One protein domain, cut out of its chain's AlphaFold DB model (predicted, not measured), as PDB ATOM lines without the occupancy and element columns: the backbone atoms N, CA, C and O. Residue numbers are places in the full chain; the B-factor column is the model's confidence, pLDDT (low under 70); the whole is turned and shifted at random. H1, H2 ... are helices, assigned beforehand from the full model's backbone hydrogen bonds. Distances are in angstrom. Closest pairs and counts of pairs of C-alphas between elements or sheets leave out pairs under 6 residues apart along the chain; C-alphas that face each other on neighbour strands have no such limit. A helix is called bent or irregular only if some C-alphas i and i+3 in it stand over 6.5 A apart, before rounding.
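Overview. This is residues 36 to 96 of the 133 residues of an uncharacterized protein of Acidimicrobiaceae bacterium (UniProt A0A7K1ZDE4). The longest helix, H1, and the shorter H3 lie side by side in the middle, with H2 packed slantwise on H1 at one side and H4 at the other side, slanted to both H1 and H3 and only loosely joined to them. The printed part has 61 residues with four named helices, in the order H1, H2, H3, H4, and no named strand; its class is all helix. It is compact, with a radius of gyration of the C-alphas of 11.1 A, and spans 30 by 21 by 21 A.

Along the chain. H1 holds residues 37 to 51, 21.0 A long, from C-alpha 37 at (37.822, 87.299, -2.922). H2 holds residues 60 to 67 and H3 residues 74 to 81. H4 holds residues 85 to 96, 16.2 A long, ending with C-alpha 96 at (40.081, 84.114, 7.267). H4 is irregular, but only just: C-alphas 91 and 94 are 7.0 A apart.

Arrangement. H1 touches H2 with residues 42 to 46 alone, at a steep tilt of 54 degrees, the same way; their closest C-alphas, of Lys 46 and Ala 60, are 5.8 A apart. H1 touches H3 at a shallow tilt of 24 degrees, the same way; their closest C-alphas, of Thr 41 and Tyr 74, are 5.5 A apart. H4 is close to but not clearly touching H3, with the closest C-alphas, of Leu 78 and Arg 88, 6.6 A apart, and likewise H1, with those of Val 40 and Tyr 95 7.6 A apart. H2 is apart from H3 and H4. Every O i to N i+4 pair is within hydrogen-bond range in H1, H2 and H3, and 5 of 8 in H4.

Size, cuts and confidence. The two C-alphas farthest apart, of Ser 66 and Ser 86, are 30.0 A apart. The printed part has no cut. The link from H3 to H4 is tight, and those from H1 to H2 and from H2 to H3 are short. Mean pLDDT of the printed part is 94.5, and no printed residue is under 70.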
ATOM      1  N   THR A  36      38.465  82.555  -1.906       91.75
ATOM      2  CA  THR A  36      38.901  83.629  -2.792       91.75
ATOM      3  C   THR A  36      38.062  84.888  -2.576       91.75
ATOM      4  O   THR A  36      36.927  84.829  -2.108       91.75
ATOM      5  N   GLY A  37      38.585  86.048  -2.991       90.44
ATOM      6  CA  GLY A  37      37.822  87.299  -2.922       90.44
ATOM      7  C   GLY A  37      36.484  87.224  -3.664       90.44
ATOM      8  O   GLY A  37      35.502  87.781  -3.195       90.44
ATOM      9  N   TRP A  38      36.419  86.476  -4.771       92.56
ATOM     10  CA  TRP A  38      35.174  86.271  -5.510       92.56
ATOM     11  C   TRP A  38      34.158  85.416  -4.744       92.56
ATOM     12  O   TRP A  38      32.982  85.762  -4.696       92.56
ATOM     13  N   GLU A  39      34.599  84.338  -4.097       94.19
ATOM     14  CA  GLU A  39      33.723  83.510  -3.257       94.19
ATOM     15  C   GLU A  39      33.182  84.300  -2.059       94.19
ATOM     16  O   GLU A  39      31.995  84.202  -1.752       94.19
ATOM     17  N   VAL A  40      34.012  85.152  -1.441       95.50
ATOM     18  CA  VAL A  40      33.550  86.075  -0.393       95.50
ATOM     19  C   VAL A  40      32.510  87.047  -0.953       95.50
ATOM     20  O   VAL A  40      31.456  87.212  -0.346       95.50
ATOM     21  N   THR A  41      32.744  87.647  -2.124       96.25
ATOM     22  CA  THR A  41      31.769  88.531  -2.788       96.25
ATOM     23  C   THR A  41      30.413  87.847  -2.975       96.25
ATOM     24  O   THR A  41      29.385  88.433  -2.638       96.25
ATOM     25  N   LEU A  42      30.386  86.604  -3.462       96.75
ATOM     26  CA  LEU A  42      29.132  85.868  -3.649       96.75
ATOM     27  C   LEU A  42      28.432  85.552  -2.317       96.75
ATOM     28  O   LEU A  42      27.209  85.668  -2.242       96.75
ATOM     29  N   ASP A  43      29.165  85.214  -1.252       96.94
ATOM     30  CA  ASP A  43      28.551  85.014   0.070       96.94
ATOM     31  C   ASP A  43      27.991  86.323   0.653       96.94
ATOM     32  O   ASP A  43      26.905  86.334   1.237       96.94
ATOM     33  N   LEU A  44      28.673  87.453   0.438       97.25
ATOM     34  CA  LEU A  44      28.168  88.776   0.820       97.25
ATOM     35  C   LEU A  44      26.855  89.110   0.098       97.25
ATOM     36  O   LEU A  44      25.917  89.597   0.728       97.25
ATOM     37  N   VAL A  45      26.744  88.783  -1.191       97.25
ATOM     38  CA  VAL A  45      25.490  88.920  -1.945       97.25
ATOM     39  C   VAL A  45      24.375  88.066  -1.336       97.25
ATOM     40  O   VAL A  45      23.273  88.566  -1.113       97.25
ATOM     41  N   LYS A  46      24.653  86.801  -0.999       97.19
ATOM     42  CA  LYS A  46      23.671  85.921  -0.341       97.19
ATOM     43  C   LYS A  46      23.202  86.476   0.999       97.19
ATOM     44  O   LYS A  46      22.020  86.391   1.332       97.19
ATOM     45  N   ARG A  47      24.114  87.052   1.784       96.00
ATOM     46  CA  ARG A  47      23.774  87.725   3.047       96.00
ATOM     47  C   ARG A  47      22.892  88.944   2.809       96.00
ATOM     48  O   ARG A  47      21.918  89.121   3.537       96.00
ATOM     49  N   LEU A  48      23.198  89.748   1.792       95.81
ATOM     50  CA  LEU A  48      22.387  90.904   1.421       95.81
ATOM     51  C   LEU A  48      20.958  90.492   1.042       95.81
ATOM     52  O   LEU A  48      20.008  91.089   1.545       95.81
ATOM     53  N   ALA A  49      20.803  89.446   0.226       96.00
ATOM     54  CA  ALA A  49      19.495  88.900  -0.138       96.00
ATOM     55  C   ALA A  49      18.691  88.480   1.097       96.00
ATOM     56  O   ALA A  49      17.567  88.945   1.295       96.00
ATOM     57  N   ARG A  50      19.314  87.709   1.998       96.06
ATOM     58  CA  ARG A  50      18.693  87.273   3.257       96.06
ATOM     59  C   ARG A  50      18.233  88.445   4.125       96.06
ATOM     60  O   ARG A  50      17.139  88.396   4.682       96.06
ATOM     61  N   LEU A  51      19.026  89.515   4.219       94.50
ATOM     62  CA  LEU A  51      18.654  90.727   4.962       94.50
ATOM     63  C   LEU A  51      17.482  91.487   4.323       94.50
ATOM     64  O   LEU A  51      16.744  92.169   5.033       94.50
ATOM     65  N   ARG A  52      17.283  91.347   3.009       94.19
ATOM     66  CA  ARG A  52      16.125  91.884   2.276       94.19
ATOM     67  C   ARG A  52      14.910  90.947   2.288       94.19
ATOM     68  O   ARG A  52      13.865  91.308   1.759       94.19
ATOM     69  N   GLY A  53      15.016  89.779   2.927       95.12
ATOM     70  CA  GLY A  53      13.954  88.771   2.951       95.12
ATOM     71  C   GLY A  53      13.815  87.995   1.638       95.12
ATOM     72  O   GLY A  53      12.768  87.401   1.392       95.12
ATOM     73  N   GLU A  54      14.853  88.010   0.804       95.50
ATOM     74  CA  GLU A  54      14.934  87.288  -0.464       95.50
ATOM     75  C   GLU A  54      15.909  86.103  -0.361       95.50
ATOM     76  O   GLU A  54      16.695  86.001   0.585       95.50
ATOM     77  N   ASP A  55      15.861  85.205  -1.346       92.12
ATOM     78  CA  ASP A  55      16.745  84.043  -1.441       92.12
ATOM     79  C   ASP A  55      17.613  84.129  -2.704       92.12
ATOM     80  O   ASP A  55      17.119  84.355  -3.809       92.12
ATOM     81  N   ALA A  56      18.917  83.952  -2.511       93.44
ATOM     82  CA  ALA A  56      19.945  83.985  -3.543       93.44
ATOM     83  C   ALA A  56      20.895  82.775  -3.434       93.44
ATOM     84  O   ALA A  56      22.032  82.827  -3.912       93.44
ATOM     85  N   GLU A  57      20.477  81.701  -2.753       90.00
ATOM     86  CA  GLU A  57      21.335  80.541  -2.493       90.00
ATOM     87  C   GLU A  57      21.705  79.767  -3.763       90.00
ATOM     88  O   GLU A  57      22.847  79.306  -3.872       90.00
ATOM     89  N   GLU A  58      20.777  79.666  -4.719       91.75
ATOM     90  CA  GLU A  58      20.972  78.955  -5.990       91.75
ATOM     91  C   GLU A  58      21.915  79.713  -6.935       91.75
ATOM     92  O   GLU A  58      22.891  79.140  -7.420       91.75
ATOM     93  N   ASP A  59      21.668  81.008  -7.154       94.38
ATOM     94  CA  ASP A  59      22.512  81.854  -7.999       94.38
ATOM     95  C   ASP A  59      22.576  83.293  -7.470       94.38
ATOM     96  O   ASP A  59      21.757  84.163  -7.788       94.38
ATOM     97  N   ALA A  60      23.602  83.544  -6.657       95.62
ATOM     98  CA  ALA A  60      23.859  84.851  -6.069       95.62
ATOM     99  C   ALA A  60      24.130  85.924  -7.134       95.62
ATOM    100  O   ALA A  60      23.653  87.053  -7.018       95.62
ATOM    101  N   LEU A  61      24.870  85.579  -8.192       95.19
ATOM    102  CA  LEU A  61      25.234  86.537  -9.234       95.19
ATOM    103  C   LEU A  61      24.003  86.961 -10.036       95.19
ATOM    104  O   LEU A  61      23.815  88.153 -10.291       95.19
ATOM    105  N   PHE A  62      23.164  85.999 -10.415       94.81
ATOM    106  CA  PHE A  62      21.904  86.277 -11.093       94.81
ATOM    107  C   PHE A  62      20.983  87.133 -10.223       94.81
ATOM    108  O   PHE A  62      20.479  88.153 -10.697       94.81
ATOM    109  N   TRP A  63      20.817  86.767  -8.946       96.19
ATOM    110  CA  TRP A  63      20.010  87.551  -8.013       96.19
ATOM    111  C   TRP A  63      20.504  89.001  -7.939       96.19
ATOM    112  O   TRP A  63      19.724  89.919  -8.179       96.19
ATOM    113  N   TYR A  64      21.803  89.232  -7.731       95.75
ATOM    114  CA  TYR A  64      22.354  90.589  -7.633       95.75
ATOM    115  C   TYR A  64      22.132  91.419  -8.907       95.75
ATOM    116  O   TYR A  64      21.706  92.575  -8.832       95.75
ATOM    117  N   ARG A  65      22.352  90.813 -10.082       95.31
ATOM    118  CA  ARG A  65      22.132  91.446 -11.396       95.31
ATOM    119  C   ARG A  65      20.660  91.740 -11.696       95.31
ATOM    120  O   ARG A  65      20.362  92.589 -12.527       95.31
ATOM    121  N   SER A  66      19.728  91.034 -11.055       93.94
ATOM    122  CA  SER A  66      18.294  91.335 -11.162       93.94
ATOM    123  C   SER A  66      17.884  92.562 -10.339       93.94
ATOM    124  O   SER A  66      16.908  93.230 -10.672       93.94
ATOM    125  N   GLN A  67      18.658  92.878  -9.294       89.81
ATOM    126  CA  GLN A  67      18.403  93.983  -8.367       89.81
ATOM    127  C   GLN A  67      19.175  95.255  -8.742       89.81
ATOM    128  O   GLN A  67      18.774  96.358  -8.375       89.81
ATOM    129  N   THR A  68      20.307  95.111  -9.433       87.69
ATOM    130  CA  THR A  68      21.242  96.202  -9.735       87.69
ATOM    131  C   THR A  68      21.851  96.048 -11.125       87.69
ATOM    132  O   THR A  68      21.935  94.948 -11.663       87.69
ATOM    133  N   GLU A  69      22.296  97.157 -11.715       87.94
ATOM    134  CA  GLU A  69      23.036  97.117 -12.974       87.94
ATOM    135  C   GLU A  69      24.511  96.782 -12.710       87.94
ATOM    136  O   GLU A  69      25.208  97.510 -12.003       87.94
ATOM    137  N   GLY A  70      24.990  95.692 -13.311       90.44
ATOM    138  CA  GLY A  70      26.388  95.265 -13.234       90.44
ATOM    139  C   GLY A  70      26.655  94.131 -12.244       90.44
ATOM    140  O   GLY A  70      25.750  93.532 -11.667       90.44
ATOM    141  N   ASP A  71      27.939  93.808 -12.101       94.06
ATOM    142  CA  ASP A  71      28.411  92.726 -11.237       94.06
ATOM    143  C   ASP A  71      28.626  93.216  -9.803       94.06
ATOM    144  O   ASP A  71      28.900  94.401  -9.589       94.06
ATOM    145  N   PRO A  72      28.522  92.320  -8.806       95.50
ATOM    146  CA  PRO A  72      28.774  92.681  -7.422       95.50
ATOM    147  C   PRO A  72      30.213  93.160  -7.232       95.50
ATOM    148  O   PRO A  72      31.172  92.433  -7.499       95.50
ATOM    149  N   ASP A  73      30.352  94.380  -6.718       95.00
ATOM    150  CA  ASP A  73      31.635  94.930  -6.297       95.00
ATOM    151  C   ASP A  73      31.851  94.684  -4.800       95.00
ATOM    152  O   ASP A  73      31.015  95.017  -3.958       95.00
ATOM    153  N   TYR A  74      33.014  94.125  -4.467       94.12
ATOM    154  CA  TYR A  74      33.380  93.778  -3.095       94.12
ATOM    155  C   TYR A  74      33.348  94.991  -2.152       94.12
ATOM    156  O   TYR A  74      32.850  94.907  -1.029       94.12
ATOM    157  N   SER A  75      33.860  96.140  -2.602       92.75
ATOM    158  CA  SER A  75      33.949  97.340  -1.762       92.75
ATOM    159  C   SER A  75      32.579  97.980  -1.549       92.75
ATOM    160  O   SER A  75      32.283  98.446  -0.442       92.75
ATOM    161  N   ALA A  76      31.733  97.979  -2.581       93.94
ATOM    162  CA  ALA A  76      30.353  98.441  -2.499       93.94
ATOM    163  C   ALA A  76      29.538  97.584  -1.518       93.94
ATOM    164  O   ALA A  76      28.938  98.131  -0.591       93.94
ATOM    165  N   LEU A  77      29.611  96.253  -1.639       95.62
ATOM    166  CA  LEU A  77      28.921  95.323  -0.739       95.62
ATOM    167  C   LEU A  77      29.351  95.495   0.717       95.62
ATOM    168  O   LEU A  77      28.507  95.541   1.609       95.62
ATOM    169  N   LEU A  78      30.655  95.634   0.976       95.50
ATOM    170  CA  LEU A  78      31.137  95.891   2.333       95.50
ATOM    171  C   LEU A  78      30.655  97.233   2.878       95.50
ATOM    172  O   LEU A  78      30.386  97.336   4.070       95.50
ATOM    173  N   THR A  79      30.550  98.257   2.033       94.62
ATOM    174  CA  THR A  79      30.051  99.571   2.455       94.62
ATOM    175  C   THR A  79      28.574  99.506   2.852       94.62
ATOM    176  O   THR A  79      28.188 100.162   3.817       94.62
ATOM    177  N   GLU A  80      27.772  98.698   2.155       94.25
ATOM    178  CA  GLU A  80      26.352  98.487   2.465       94.25
ATOM    179  C   GLU A  80      26.147  97.598   3.702       94.25
ATOM    180  O   GLU A  80      25.394  97.958   4.604       94.25
ATOM    181  N   LEU A  81      26.835  96.455   3.771       95.69
ATOM    182  CA  LEU A  81      26.644  95.451   4.826       95.69
ATOM    183  C   LEU A  81      27.358  95.792   6.140       95.69
ATOM    184  O   LEU A  81      26.945  95.337   7.204       95.69
ATOM    185  N   ALA A  82      28.454  96.545   6.070       95.88
ATOM    186  CA  ALA A  82      29.339  96.821   7.194       95.88
ATOM    187  C   ALA A  82      30.027  98.194   7.023       95.88
ATOM    188  O   ALA A  82      31.213  98.289   6.692       95.88
ATOM    189  N   PRO A  83      29.310  99.309   7.239       92.88
ATOM    190  CA  PRO A  83      29.817 100.638   6.898       92.88
ATOM    191  C   PRO A  83      31.047 101.039   7.726       92.88
ATOM    192  O   PRO A  83      31.950 101.710   7.207       92.88
ATOM    193  N   SER A  84      31.139 100.603   8.989       96.06
ATOM    194  CA  SER A  84      32.264 100.934   9.868       96.06
ATOM    195  C   SER A  84      33.441  99.949   9.729       96.06
ATOM    196  O   SER A  84      33.241  98.772   9.430       96.06
ATOM    197  N   PRO A  85      34.694 100.378   9.980       94.88
ATOM    198  CA  PRO A  85      35.848  99.476   9.947       94.88
ATOM    199  C   PRO A  85      35.749  98.288  10.916       94.88
ATOM    200  O   PRO A  85      36.261  97.216  10.603       94.88
ATOM    201  N   SER A  86      35.117  98.468  12.080       96.44
ATOM    202  CA  SER A  86      34.883  97.389  13.046       96.44
ATOM    203  C   SER A  86      33.879  96.373  12.517       96.44
ATOM    204  O   SER A  86      34.150  95.179  12.585       96.44
ATOM    205  N   ASP A  87      32.782  96.829  11.910       95.69
ATOM    206  CA  ASP A  87      31.781  95.921  11.343       95.69
ATOM    207  C   ASP A  87      32.377  95.109  10.195       95.69
ATOM    208  O   ASP A  87      32.118  93.915  10.093       95.69
ATOM    209  N   ARG A  88      33.237  95.722   9.363       96.31
ATOM    210  CA  ARG A  88      33.903  94.993   8.269       96.31
ATOM    211  C   ARG A  88      34.828  93.921   8.801       96.31
ATOM    212  O   ARG A  88      34.846  92.833   8.243       96.31
ATOM    213  N   ARG A  89      35.596  94.222   9.854       95.25
ATOM    214  CA  ARG A  89      36.446  93.218  10.507       95.25
ATOM    215  C   ARG A  89      35.592  92.067  11.017       95.25
ATOM    216  O   ARG A  89      35.833  90.948  10.598       95.25
ATOM    217  N   ASN A  90      34.549  92.356  11.791       96.06
ATOM    218  CA  ASN A  90      33.664  91.332  12.348       96.06
ATOM    219  C   ASN A  90      32.965  90.496  11.260       96.06
ATOM    220  O   ASN A  90      32.778  89.294  11.423       96.06
ATOM    221  N   LEU A  91      32.576  91.124  10.146       96.56
ATOM    222  CA  LEU A  91      31.954  90.444   9.011       96.56
ATOM    223  C   LEU A  91      32.942  89.536   8.268       96.56
ATOM    224  O   LEU A  91      32.545  88.476   7.790       96.56
ATOM    225  N   LEU A  92      34.202  89.961   8.145       96.12
ATOM    226  CA  LEU A  92      35.205  89.300   7.314       96.12
ATOM    227  C   LEU A  92      36.072  88.279   8.054       96.12
ATOM    228  O   LEU A  92      36.529  87.316   7.446       96.12
ATOM    229  N   GLU A  93      36.312  88.491   9.343       95.38
ATOM    230  CA  GLU A  93      37.150  87.646  10.196       95.38
ATOM    231  C   GLU A  93      36.808  86.151  10.078       95.38
ATOM    232  O   GLU A  93      37.731  85.371   9.837       95.38
ATOM    233  N   PRO A  94      35.525  85.728  10.073       94.94
ATOM    234  CA  PRO A  94      35.181  84.311   9.947       94.94
ATOM    235  C   PRO A  94      35.584  83.658   8.618       94.94
ATOM    236  O   PRO A  94      35.617  82.432   8.542       94.94
ATOM    237  N   TYR A  95      35.874  84.416   7.555       94.00
ATOM    238  CA  TYR A  95      36.380  83.824   6.307       94.00
ATOM    239  C   TYR A  95      37.871  83.489   6.385       94.00
ATOM    240  O   TYR A  95      38.343  82.639   5.632       94.00
ATOM    241  N   PHE A  96      38.619  84.157   7.263       92.62
ATOM    242  CA  PHE A  96      40.081  84.114   7.267       92.62
ATOM    243  C   PHE A  96      40.647  83.438   8.507       92.62
ATOM    244  O   PHE A  96      41.596  82.668   8.386       92.62
TER     245      PHE A  96